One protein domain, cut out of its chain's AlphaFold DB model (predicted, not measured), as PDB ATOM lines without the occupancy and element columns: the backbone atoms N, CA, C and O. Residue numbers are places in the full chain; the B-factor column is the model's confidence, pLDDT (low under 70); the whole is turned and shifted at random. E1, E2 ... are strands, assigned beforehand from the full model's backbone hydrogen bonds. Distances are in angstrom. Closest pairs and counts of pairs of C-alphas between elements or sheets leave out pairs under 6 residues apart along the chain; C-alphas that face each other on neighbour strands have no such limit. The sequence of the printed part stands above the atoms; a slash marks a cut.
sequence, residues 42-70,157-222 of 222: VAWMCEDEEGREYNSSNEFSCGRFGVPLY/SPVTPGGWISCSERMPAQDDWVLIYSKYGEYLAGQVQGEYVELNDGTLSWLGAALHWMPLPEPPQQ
ATOM      1  N   VAL A  42     173.816 182.369 176.280       76.50
ATOM      2  CA  VAL A  42     172.356 182.576 176.222       76.50
ATOM      3  C   VAL A  42     171.618 181.327 175.736       76.50
ATOM      4  O   VAL A  42     170.425 181.172 175.976       76.50
ATOM      5  N   ALA A  43     172.332 180.452 175.027       82.75
ATOM      6  CA  ALA A  43     171.859 179.171 174.529       82.75
ATOM      7  C   ALA A  43     173.061 178.258 174.247       82.75
ATOM      8  O   ALA A  43     174.213 178.695 174.269       82.75
ATOM      9  N   TRP A  44     172.794 176.997 173.944       84.50
ATOM     10  CA  TRP A  44     173.779 176.018 173.506       84.50
ATOM     11  C   TRP A  44     173.270 175.310 172.259       84.50
ATOM     12  O   TRP A  44     172.063 175.226 172.038       84.50
ATOM     13  N   MET A  45     174.192 174.763 171.473       86.44
ATOM     14  CA  MET A  45     173.901 174.021 170.247       86.44
ATOM     15  C   MET A  45     174.635 172.673 170.230       86.44
ATOM     16  O   MET A  45     175.854 172.649 170.398       86.44
ATOM     17  N   CYS A  46     173.936 171.567 169.963       84.50
ATOM     18  CA  CYS A  46     174.541 170.286 169.568       84.50
ATOM     19  C   CYS A  46     174.192 169.999 168.101       84.50
ATOM     20  O   CYS A  46     173.091 170.297 167.650       84.50
ATOM     21  N   GLU A  47     175.135 169.439 167.350       82.06
ATOM     22  CA  GLU A  47     174.905 168.953 165.987       82.06
ATOM     23  C   GLU A  47     175.412 167.508 165.898       82.06
ATOM     24  O   GLU A  47     176.543 167.202 166.306       82.06
ATOM     25  N   ASP A  48     174.557 166.609 165.421       78.12
ATOM     26  CA  ASP A  48     174.852 165.193 165.215       78.12
ATOM     27  C   ASP A  48     174.195 164.652 163.927       78.12
ATOM     28  O   ASP A  48     173.837 165.416 163.032       78.12
ATOM     29  N   GLU A  49     174.129 163.323 163.780       76.44
ATOM     30  CA  GLU A  49     173.557 162.672 162.593       76.44
ATOM     31  C   GLU A  49     172.032 162.850 162.477       76.44
ATOM     32  O   GLU A  49     171.496 162.733 161.375       76.44
ATOM     33  N   GLU A  50     171.337 163.141 163.581       73.06
ATOM     34  CA  GLU A  50     169.880 163.326 163.638       73.06
ATOM     35  C   GLU A  50     169.480 164.780 163.352       73.06
ATOM     36  O   GLU A  50     168.362 165.046 162.904       73.06
ATOM     37  N   GLY A  51     170.414 165.717 163.523       77.19
ATOM     38  CA  GLY A  51     170.260 167.104 163.118       77.19
ATOM     39  C   GLY A  51     170.915 168.064 164.095       77.19
ATOM     40  O   GLY A  51     171.897 167.748 164.766       77.19
ATOM     41  N   ARG A  52     170.381 169.284 164.139       81.19
ATOM     42  CA  ARG A  52     170.865 170.338 165.023       81.19
ATOM     43  C   ARG A  52     169.832 170.622 166.104       81.19
ATOM     44  O   ARG A  52     168.681 170.915 165.795       81.19
ATOM     45  N   GLU A  53     170.275 170.566 167.349       81.75
ATOM     46  CA  GLU A  53     169.472 170.769 168.550       81.75
ATOM     47  C   GLU A  53     169.978 172.014 169.297       81.75
ATOM     48  O   GLU A  53     171.189 172.246 169.381       81.75
ATOM     49  N   TYR A  54     169.066 172.806 169.870       83.94
ATOM     50  CA  TYR A  54     169.400 174.009 170.637       83.94
ATOM     51  C   TYR A  54     168.638 174.075 171.959       83.94
ATOM     52  O   TYR A  54     167.441 173.844 171.957       83.94
ATOM     53  N   ASN A  55     169.274 174.456 173.069       79.38
ATOM     54  CA  ASN A  55     168.585 174.644 174.360       79.38
ATOM     55  C   ASN A  55     169.203 175.758 175.211       79.38
ATOM     56  O   ASN A  55     170.220 176.351 174.856       79.38
ATOM     57  N   SER A  56     168.589 175.998 176.374       80.25
ATOM     58  CA  SER A  56     169.062 176.915 177.419       80.25
ATOM     59  C   SER A  56     169.680 176.205 178.637       80.25
ATOM     60  O   SER A  56     169.966 176.863 179.631       80.25
ATOM     61  N   SER A  57     169.868 174.882 178.604       77.44
ATOM     62  CA  SER A  57     170.361 174.096 179.752       77.44
ATOM     63  C   SER A  57     171.673 173.356 179.491       77.44
ATOM     64  O   SER A  57     172.260 172.815 180.425       77.44
ATOM     65  N   ASN A  58     172.164 173.347 178.248       81.88
ATOM     66  CA  ASN A  58     173.304 172.545 177.801       81.88
ATOM     67  C   ASN A  58     173.109 171.025 177.970       81.88
ATOM     68  O   ASN A  58     174.083 170.278 178.081       81.88
ATOM     69  N   GLU A  59     171.858 170.563 178.004       80.19
ATOM     70  CA  GLU A  59     171.493 169.154 178.175       80.19
ATOM     71  C   GLU A  59     170.895 168.620 176.877       80.19
ATOM     72  O   GLU A  59     169.743 168.888 176.551       80.19
ATOM     73  N   PHE A  60     171.704 167.894 176.109       80.12
ATOM     74  CA  PHE A  60     171.321 167.407 174.787       80.12
ATOM     75  C   PHE A  60     171.057 165.910 174.785       80.12
ATOM     76  O   PHE A  60     171.743 165.135 175.464       80.12
ATOM     77  N   SER A  61     170.133 165.504 173.918       72.75
ATOM     78  CA  SER A  61     169.855 164.099 173.607       72.75
ATOM     79  C   SER A  61     171.104 163.349 173.111       72.75
ATOM     80  O   SER A  61     171.314 162.183 173.453       72.75
ATOM     81  N   CYS A  62     172.005 164.066 172.426       64.56
ATOM     82  CA  CYS A  62     173.287 163.592 171.898       64.56
ATOM     83  C   CYS A  62     174.332 163.197 172.978       64.56
ATOM     84  O   CYS A  62     175.418 162.712 172.647       64.56
ATOM     85  N   GLY A  63     174.064 163.432 174.273       66.06
ATOM     86  CA  GLY A  63     174.948 163.057 175.391       66.06
ATOM     87  C   GLY A  63     176.282 163.816 175.463       66.06
ATOM     88  O   GLY A  63     177.164 163.452 176.245       66.06
ATOM     89  N   ARG A  64     176.455 164.863 174.646       70.19
ATOM     90  CA  ARG A  64     177.623 165.754 174.630       70.19
ATOM     91  C   ARG A  64     177.230 167.149 175.105       70.19
ATOM     92  O   ARG A  64     176.084 167.559 174.958       70.19
ATOM     93  N   PHE A  65     178.203 167.887 175.634       74.44
ATOM     94  CA  PHE A  65     178.037 169.318 175.879       74.44
ATOM     95  C   PHE A  65     177.963 170.056 174.543       74.44
ATOM     96  O   PHE A  65     178.781 169.813 173.652       74.44
ATOM     97  N   GLY A  66     176.991 170.952 174.422       78.56
ATOM     98  CA  GLY A  66     176.817 171.790 173.251       78.56
ATOM     99  C   GLY A  66     177.836 172.919 173.181       78.56
ATOM    100  O   GLY A  66     178.486 173.299 174.160       78.56
ATOM    101  N   VAL A  67     177.953 173.482 171.986       81.88
ATOM    102  CA  VAL A  67     178.700 174.707 171.726       81.88
ATOM    103  C   VAL A  67     177.919 175.879 172.325       81.88
ATOM    104  O   VAL A  67     176.744 176.041 171.989       81.88
ATOM    105  N   PRO A  68     178.526 176.693 173.206       78.44
ATOM    106  CA  PRO A  68     177.857 177.853 173.776       78.44
ATOM    107  C   PRO A  68     177.592 178.914 172.705       78.44
ATOM    108  O   PRO A  68     178.457 179.232 171.885       78.44
ATOM    109  N   LEU A  69     176.397 179.488 172.759       77.00
ATOM    110  CA  LEU A  69     175.943 180.595 171.935       77.00
ATOM    111  C   LEU A  69     175.832 181.851 172.796       77.00
ATOM    112  O   LEU A  69     175.329 181.812 173.919       77.00
ATOM    113  N   TYR A  70     176.281 182.978 172.254       77.62
ATOM    114  CA  TYR A  70     176.292 184.261 172.946       77.62
ATOM    115  C   TYR A  70     175.504 185.279 172.129       77.62
ATOM    116  O   TYR A  70     175.680 185.369 170.916       77.62
ATOM    117  N   SER A 157     178.494 198.584 171.202       32.66
ATOM    118  CA  SER A 157     179.017 197.197 171.165       32.66
ATOM    119  C   SER A 157     178.740 196.291 169.937       32.66
ATOM    120  O   SER A 157     177.938 196.616 169.068       32.66
ATOM    121  N   PRO A 158     179.521 195.200 169.768       37.47
ATOM    122  CA  PRO A 158     179.927 194.695 168.464       37.47
ATOM    123  C   PRO A 158     178.781 194.051 167.688       37.47
ATOM    124  O   PRO A 158     178.000 193.254 168.200       37.47
ATOM    125  N   VAL A 159     178.764 194.387 166.403       34.53
ATOM    126  CA  VAL A 159     177.914 193.842 165.348       34.53
ATOM    127  C   VAL A 159     177.794 192.318 165.467       34.53
ATOM    128  O   VAL A 159     178.749 191.597 165.188       34.53
ATOM    129  N   THR A 160     176.608 191.826 165.829       39.56
ATOM    130  CA  THR A 160     176.175 190.461 165.494       39.56
ATOM    131  C   THR A 160     175.139 190.578 164.366       39.56
ATOM    132  O   THR A 160     174.219 191.394 164.487       39.56
ATOM    133  N   PRO A 161     175.278 189.863 163.232       44.22
ATOM    134  CA  PRO A 161     174.378 190.030 162.097       44.22
ATOM    135  C   PRO A 161     173.048 189.327 162.390       44.22
ATOM    136  O   PRO A 161     173.003 188.110 162.509       44.22
ATOM    137  N   GLY A 162     171.977 190.115 162.504       57.22
ATOM    138  CA  GLY A 162     170.621 189.650 162.818       57.22
ATOM    139  C   GLY A 162     170.155 190.178 164.169       57.22
ATOM    140  O   GLY A 162     170.058 189.423 165.123       57.22
ATOM    141  N   GLY A 163     169.940 191.491 164.279       70.12
ATOM    142  CA  GLY A 163     169.544 192.125 165.538       70.12
ATOM    143  C   GLY A 163     168.202 191.628 166.086       70.12
ATOM    144  O   GLY A 163     167.402 191.022 165.372       70.12
ATOM    145  N   TRP A 164     167.959 191.924 167.363       78.69
ATOM    146  CA  TRP A 164     166.681 191.680 168.027       78.69
ATOM    147  C   TRP A 164     165.523 192.365 167.304       78.69
ATOM    148  O   TRP A 164     165.608 193.532 166.929       78.69
ATOM    149  N   ILE A 165     164.425 191.634 167.166       81.38
ATOM    150  CA  ILE A 165     163.177 192.046 166.538       81.38
ATOM    151  C   ILE A 165     162.122 192.137 167.632       81.38
ATOM    152  O   ILE A 165     161.956 191.206 168.421       81.38
ATOM    153  N   SER A 166     161.400 193.255 167.696       77.94
ATOM    154  CA  SER A 166     160.301 193.391 168.651       77.94
ATOM    155  C   SER A 166     159.151 192.456 168.274       77.94
ATOM    156  O   SER A 166     158.713 192.437 167.123       77.94
ATOM    157  N   CYS A 167     158.592 191.742 169.255       78.38
ATOM    158  CA  CYS A 167     157.389 190.929 169.051       78.38
ATOM    159  C   CYS A 167     156.176 191.782 168.630       78.38
ATOM    160  O   CYS A 167     155.271 191.276 167.971       78.38
ATOM    161  N   SER A 168     156.172 193.081 168.961       72.75
ATOM    162  CA  SER A 168     155.138 194.030 168.515       72.75
ATOM    163  C   SER A 168     155.241 194.393 167.029       72.75
ATOM    164  O   SER A 168     154.231 194.699 166.397       72.75
ATOM    165  N   GLU A 169     156.452 194.342 166.469       74.50
ATOM    166  CA  GLU A 169     156.724 194.629 165.061       74.50
ATOM    167  C   GLU A 169     156.477 193.389 164.204       74.50
ATOM    168  O   GLU A 169     155.827 193.454 163.158       74.50
ATOM    169  N   ARG A 170     157.000 192.244 164.651       83.00
ATOM    170  CA  ARG A 170     156.910 190.987 163.918       83.00
ATOM    171  C   ARG A 170     157.005 189.808 164.872       83.00
ATOM    172  O   ARG A 170     157.956 189.709 165.637       83.00
ATOM    173  N   MET A 171     156.071 188.872 164.758       86.12
ATOM    174  CA  MET A 171     156.154 187.584 165.452       86.12
ATOM    175  C   MET A 171     157.153 186.650 164.752       86.12
ATOM    176  O   MET A 171     157.302 186.740 163.528       86.12
ATOM    177  N   PRO A 172     157.847 185.767 165.494       87.50
ATOM    178  CA  PRO A 172     158.697 184.754 164.883       87.50
ATOM    179  C   PRO A 172     157.858 183.784 164.041       87.50
ATOM    180  O   PRO A 172     156.666 183.597 164.296       87.50
ATOM    181  N   ALA A 173     158.461 183.217 162.996       86.75
ATOM    182  CA  ALA A 173     157.751 182.298 162.117       86.75
ATOM    183  C   ALA A 173     157.559 180.932 162.788       86.75
ATOM    184  O   ALA A 173     158.297 180.552 163.694       86.75
ATOM    185  N   GLN A 174     156.541 180.210 162.332       89.00
ATOM    186  CA  GLN A 174     156.252 178.857 162.786       89.00
ATOM    187  C   GLN A 174     157.413 177.912 162.445       89.00
ATOM    188  O   GLN A 174     157.990 178.026 161.366       89.00
ATOM    189  N   ASP A 175     157.714 176.982 163.352       85.81
ATOM    190  CA  ASP A 175     158.761 175.957 163.231       85.81
ATOM    191  C   ASP A 175     160.210 176.494 163.179       85.81
ATOM    192  O   ASP A 175     161.153 175.706 163.056       85.81
ATOM    193  N   ASP A 176     160.415 177.806 163.357       87.38
ATOM    194  CA  ASP A 176     161.742 178.412 163.475       87.38
ATOM    195  C   ASP A 176     162.307 178.271 164.894       87.38
ATOM    196  O   ASP A 176     161.596 178.376 165.900       87.38
ATOM    197  N   TRP A 177     163.626 178.101 164.969       86.31
ATOM    198  CA  TRP A 177     164.374 178.161 166.219       86.31
ATOM    199  C   TRP A 177     164.755 179.600 166.548       86.31
ATOM    200  O   TRP A 177     165.448 180.274 165.776       86.31
ATOM    201  N   VAL A 178     164.331 180.065 167.718       89.44
ATOM    202  CA  VAL A 178     164.492 181.461 168.125       89.44
ATOM    203  C   VAL A 178     165.056 181.582 169.528       89.44
ATOM    204  O   VAL A 178     164.854 180.723 170.386       89.44
ATOM    205  N   LEU A 179     165.747 182.694 169.760       87.56
ATOM    206  CA  LEU A 179     166.066 183.188 171.089       87.56
ATOM    207  C   LEU A 179     165.052 184.267 171.461       87.56
ATOM    208  O   LEU A 179     164.850 185.215 170.703       87.56
ATOM    209  N   ILE A 180     164.438 184.143 172.632       87.12
ATOM    210  CA  ILE A 180     163.461 185.080 173.182       87.12
ATOM    211  C   ILE A 180     164.052 185.813 174.369       87.12
ATOM    212  O   ILE A 180     164.685 185.212 175.234       87.12
ATOM    213  N   TYR A 181     163.747 187.105 174.430       81.25
ATOM    214  CA  TYR A 181     163.905 187.930 175.610       81.25
ATOM    215  C   TYR A 181     162.538 188.224 176.236       81.25
ATOM    216  O   TYR A 181     161.681 188.863 175.611       81.25
ATOM    217  N   SER A 182     162.313 187.737 177.459       77.69
ATOM    218  CA  SER A 182     161.031 187.868 178.160       77.69
ATOM    219  C   SER A 182     160.933 189.167 178.967       77.69
ATOM    220  O   SER A 182     161.938 189.742 179.386       77.69
ATOM    221  N   LYS A 183     159.705 189.594 179.286       70.31
ATOM    222  CA  LYS A 183     159.452 190.709 180.226       70.31
ATOM    223  C   LYS A 183     160.002 190.480 181.641       70.31
ATOM    224  O   LYS A 183     160.100 191.410 182.431       70.31
ATOM    225  N   TYR A 184     160.356 189.241 181.982       66.06
ATOM    226  CA  TYR A 184     160.965 188.900 183.269       66.06
ATOM    227  C   TYR A 184     162.493 189.045 183.258       66.06
ATOM    228  O   TYR A 184     163.130 188.917 184.303       66.06
ATOM    229  N   GLY A 185     163.073 189.383 182.103       64.69
ATOM    230  CA  GLY A 185     164.508 189.536 181.911       64.69
ATOM    231  C   GLY A 185     165.235 188.227 181.613       64.69
ATOM    232  O   GLY A 185     166.451 188.161 181.784       64.69
ATOM    233  N   GLU A 186     164.503 187.202 181.185       71.19
ATOM    234  CA  GLU A 186     165.022 185.858 180.936       71.19
ATOM    235  C   GLU A 186     165.282 185.636 179.444       71.19
ATOM    236  O   GLU A 186     164.550 186.151 178.592       71.19
ATOM    237  N   TYR A 187     166.307 184.831 179.152       80.06
ATOM    238  CA  TYR A 187     166.596 184.323 177.814       80.06
ATOM    239  C   TYR A 187     166.064 182.903 177.683       80.06
ATOM    240  O   TYR A 187     166.365 182.053 178.520       80.06
ATOM    241  N   LEU A 188     165.295 182.649 176.630       84.50
ATOM    242  CA  LEU A 188     164.730 181.334 176.339       84.50
ATOM    243  C   LEU A 188     165.034 180.969 174.891       84.50
ATOM    244  O   LEU A 188     164.730 181.748 173.991       84.50
ATOM    245  N   ALA A 189     165.623 179.800 174.664       87.75
ATOM    246  CA  ALA A 189     165.844 179.254 173.331       87.75
ATOM    247  C   ALA A 189     164.926 178.053 173.105       87.75
ATOM    248  O   ALA A 189     164.850 177.165 173.952       87.75
ATOM    249  N   GLY A 190     164.248 178.028 171.963       87.38
ATOM    250  CA  GLY A 190     163.363 176.927 171.606       87.38
ATOM    251  C   GLY A 190     162.748 177.096 170.225       87.38
ATOM    252  O   GLY A 190     163.034 178.067 169.515       87.38
ATOM    253  N   GLN A 191     161.895 176.148 169.853       90.81
ATOM    254  CA  GLN A 191     161.210 176.148 168.565       90.81
ATOM    255  C   GLN A 191     159.809 176.744 168.690       90.81
ATOM    256  O   GLN A 191     159.062 176.440 169.620       90.81
ATOM    257  N   VAL A 192     159.425 177.590 167.736       90.25
ATOM    258  CA  VAL A 192     158.089 178.193 167.712       90.25
ATOM    259  C   VAL A 192     157.029 177.158 167.342       90.25
ATOM    260  O   VAL A 192     157.043 176.604 166.243       90.25
ATOM    261  N   GLN A 193     156.063 176.963 168.242       88.69
ATOM    262  CA  GLN A 193     154.891 176.117 168.053       88.69
ATOM    263  C   GLN A 193     153.586 176.857 168.368       88.69
ATOM    264  O   GLN A 193     153.135 176.945 169.512       88.69
ATOM    265  N   GLY A 194     152.944 177.379 167.326       86.12
ATOM    266  CA  GLY A 194     151.717 178.157 167.441       86.12
ATOM    267  C   GLY A 194     151.954 179.444 168.230       86.12
ATOM    268  O   GLY A 194     152.724 180.305 167.820       86.12
ATOM    269  N   GLU A 195     151.282 179.576 169.373       85.56
ATOM    270  CA  GLU A 195     151.432 180.721 170.288       85.56
ATOM    271  C   GLU A 195     152.457 180.470 171.411       85.56
ATOM    272  O   GLU A 195     152.535 181.230 172.381       85.56
ATOM    273  N   TYR A 196     153.239 179.397 171.297       87.75
ATOM    274  CA  TYR A 196     154.215 178.979 172.293       87.75
ATOM    275  C   TYR A 196     155.591 178.783 171.667       87.75
ATOM    276  O   TYR A 196     155.735 178.637 170.455       87.75
ATOM    277  N   VAL A 197     156.605 178.762 172.521       88.06
ATOM    278  CA  VAL A 197     157.919 178.216 172.202       88.06
ATOM    279  C   VAL A 197     158.112 176.955 173.015       88.06
ATOM    280  O   VAL A 197     158.038 176.996 174.244       88.06
ATOM    281  N   GLU A 198     158.319 175.846 172.314       88.25
ATOM    282  CA  GLU A 198     158.696 174.581 172.923       88.25
ATOM    283  C   GLU A 198     160.188 174.613 173.246       88.25
ATOM    284  O   GLU A 198     161.038 174.807 172.373       88.25
ATOM    285  N   LEU A 199     160.486 174.476 174.535       85.75
ATOM    286  CA  LEU A 199     161.831 174.283 175.057       85.75
ATOM    287  C   LEU A 199     162.193 172.792 174.969       85.75
ATOM    288  O   LEU A 199     161.315 171.933 174.932       85.75
ATOM    289  N   ASN A 200     163.483 172.457 174.997       72.75
ATOM    290  CA  ASN A 200     163.928 171.067 174.798       72.75
ATOM    291  C   ASN A 200     163.498 170.076 175.885       72.75
ATOM    292  O   ASN A 200     163.534 168.871 175.657       72.75
ATOM    293  N   ASP A 201     163.086 170.551 177.056       74.69
ATOM    294  CA  ASP A 201     162.495 169.709 178.101       74.69
ATOM    295  C   ASP A 201     160.999 169.406 177.854       74.69
ATOM    296  O   ASP A 201     160.354 168.756 178.678       74.69
ATOM    297  N   GLY A 202     160.445 169.869 176.727       77.94
ATOM    298  CA  GLY A 202     159.030 169.780 176.366       77.94
ATOM    299  C   GLY A 202     158.162 170.861 177.015       77.94
ATOM    300  O   GLY A 202     156.934 170.831 176.890       77.94
ATOM    301  N   THR A 203     158.755 171.819 177.736       83.12
ATOM    302  CA  THR A 203     158.011 172.928 178.335       83.12
ATOM    303  C   THR A 203     157.559 173.902 177.250       83.12
ATOM    304  O   THR A 203     158.363 174.429 176.486       83.12
ATOM    305  N   LEU A 204     156.262 174.214 177.228       83.69
ATOM    306  CA  LEU A 204     155.696 175.242 176.355       83.69
ATOM    307  C   LEU A 204     155.690 176.598 177.068       83.69
ATOM    308  O   LEU A 204     154.914 176.822 177.999       83.69
ATOM    309  N   SER A 205     156.530 177.521 176.605       83.31
ATOM    310  CA  SER A 205     156.555 178.904 177.086       83.31
ATOM    311  C   SER A 205     155.668 179.791 176.219       83.31
ATOM    312  O   SER A 205     155.764 179.781 174.995       83.31
ATOM    313  N   TRP A 206     154.770 180.559 176.836       83.69
ATOM    314  CA  TRP A 206     153.816 181.390 176.100       83.69
ATOM    315  C   TRP A 206     154.491 182.614 175.469       83.69
ATOM    316  O   TRP A 206     155.064 183.450 176.175       83.69
ATOM    317  N   LEU A 207     154.346 182.777 174.147       82.50
ATOM    318  CA  LEU A 207     154.953 183.883 173.395       82.50
ATOM    319  C   LEU A 207     154.433 185.263 173.809       82.50
ATOM    320  O   LEU A 207     155.122 186.256 173.607       82.50
ATOM    321  N   GLY A 208     153.259 185.361 174.439       77.50
ATOM    322  CA  GLY A 208     152.734 186.645 174.921       77.50
ATOM    323  C   GLY A 208     153.543 187.287 176.059       77.50
ATOM    324  O   GLY A 208     153.266 188.423 176.441       77.50
ATOM    325  N   ALA A 209     154.534 186.583 176.619       76.12
ATOM    326  CA  ALA A 209     155.507 187.149 177.556       76.12
ATOM    327  C   ALA A 209     156.826 187.596 176.889       76.12
ATOM    328  O   ALA A 209     157.677 188.170 177.578       76.12
ATOM    329  N   ALA A 210     157.001 187.340 175.588       80.12
ATOM    330  CA  ALA A 210     158.174 187.733 174.815       80.12
ATOM    331  C   ALA A 210     158.099 189.216 174.423       80.12
ATOM    332  O   ALA A 210     157.084 189.683 173.906       80.12
ATOM    333  N   LEU A 211     159.182 189.956 174.664       76.88
ATOM    334  CA  LEU A 211     159.323 191.348 174.227       76.88
ATOM    335  C   LEU A 211     160.069 191.432 172.896       76.88
ATOM    336  O   LEU A 211     159.670 192.164 171.988       76.88
ATOM    337  N   HIS A 212     161.160 190.674 172.796       81.88
ATOM    338  CA  HIS A 212     162.026 190.647 171.628       81.88
ATOM    339  C   HIS A 212     162.423 189.214 171.301       81.88
ATOM    340  O   HIS A 212     162.524 188.369 172.193       81.88
ATOM    341  N   TRP A 213     162.695 188.960 170.028       87.00
ATOM    342  CA  TRP A 213     163.248 187.699 169.563       87.00
ATOM    343  C   TRP A 213     164.332 187.929 168.514       87.00
ATOM    344  O   TRP A 213     164.379 188.971 167.867       87.00
ATOM    345  N   MET A 214     165.200 186.950 168.322       87.75
ATOM    346  CA  MET A 214     166.116 186.902 167.186       87.75
ATOM    347  C   MET A 214     166.271 185.452 166.719       87.75
ATOM    348  O   MET A 214     166.042 184.532 167.512       87.75
ATOM    349  N   PRO A 215     166.661 185.215 165.454       85.44
ATOM    350  CA  PRO A 215     167.175 183.912 165.054       85.44
ATOM    351  C   PRO A 215     168.336 183.517 165.968       85.44
ATOM    352  O   PRO A 215     169.076 184.386 166.437       85.44
ATOM    353  N   LEU A 216     168.510 182.221 166.225       83.06
ATOM    354  CA  LEU A 216     169.632 181.781 167.047       83.06
ATOM    355  C   LEU A 216     170.965 182.235 166.430       83.06
ATOM    356  O   LEU A 216     171.170 182.053 165.226       83.06
ATOM    357  N   PRO A 217     171.860 182.840 167.234       76.12
ATOM    358  CA  PRO A 217     173.133 183.320 166.728       76.12
ATOM    359  C   PRO A 217     173.985 182.143 166.253       76.12
ATOM    360  O   PRO A 217     173.912 181.035 166.794       76.12
ATOM    361  N   GLU A 218     174.808 182.388 165.237       73.00
ATOM    362  CA  GLU A 218     175.742 181.373 164.770       73.00
ATOM    363  C   GLU A 218     176.778 181.042 165.856       73.00
ATOM    364  O   GLU A 218     177.195 181.926 166.616       73.00
ATOM    365  N   PRO A 219     177.217 179.773 165.941       67.94
ATOM    366  CA  PRO A 219     178.286 179.393 166.849       67.94
ATOM    367  C   PRO A 219     179.561 180.197 166.545       67.94
ATOM    368  O   PRO A 219     179.854 180.476 165.377       67.94
ATOM    369  N   PRO A 220     180.357 180.555 167.568       62.03
ATOM    370  CA  PRO A 220     181.616 181.256 167.352       62.03
ATOM    371  C   PRO A 220     182.545 180.425 166.449       62.03
ATOM    372  O   PRO A 220     182.830 179.263 166.741       62.03
ATOM    373  N   GLN A 221     183.011 181.021 165.346       53.59
ATOM    374  CA  GLN A 221     183.962 180.381 164.429       53.59
ATOM    375  C   GLN A 221     185.319 180.188 165.136       53.59
ATOM    376  O   GLN A 221     185.839 181.131 165.738       53.59
ATOM    377  N   GLN A 222     185.856 178.960 165.094       41.69
ATOM    378  CA  GLN A 222     187.130 178.564 165.723       41.69
ATOM    379  C   GLN A 222     188.370 178.965 164.919       41.69
ATOM    380  O   GLN A 222     188.316 178.941 163.669       41.69
TER     381      GLN A 222
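Overview. This is residues 42 to 70 and 157 to 222 of the 222 residues of the protein "DUF551 domain-containing protein" of Salmonella typhimurium (UniProt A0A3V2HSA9). With little regular structure, two antiparallel sheets stand partly face to face as a loose sandwich: strongly twisted E7 E6 E5 E4 E8 and smaller E2 E1 E3. Eight named strands, E1 to E8 in chain order, and no named helix hold under half of the 95 printed residues: all strand, compact, radius of gyration of the C-alphas 13.1 A, spans 36 by 33 by 22 A.

Arrangement. Find E1, residues 43 to 47, in a hairpin with E2, residues 52 to 55: N 46 and O 53 are 2.9 A apart. E3, residues 67 to 69, also neighbours E1, with N 67 and O 45 at 2.8 A. Next, E4, 177 to 182, E5, 187 to 193, E6, 196 to 198, and E7, 204 to 206, form a meander, each antiparallel to the one before; look at N 180 and O 188, N 193 and O 196, N 197 and O 205, each 2.8 A. E8, 210 to 215, neighbours E4: N 181 and O 212, 2.8 A. The closest C-alphas of E2 and E5, Asn 55 and Ala 189, are 5.5 A apart.

Along the chain. Start at C-alpha 43, (171.859, 179.171, 174.529); E1 runs 13.7 A, E4 15.7 A, E5 17.3 A, and E8 13.8 A to C-alpha 215, (167.175, 183.912, 165.054).

Size, cuts and confidence. Residues 71 to 156 are cut out, leaving 13.3 A between C-alphas 70 and 157. E2 to E3 is a long link. Confidence is under 70 at 62 to 63, 157 to 162, 184 to 185 and 219 to 222.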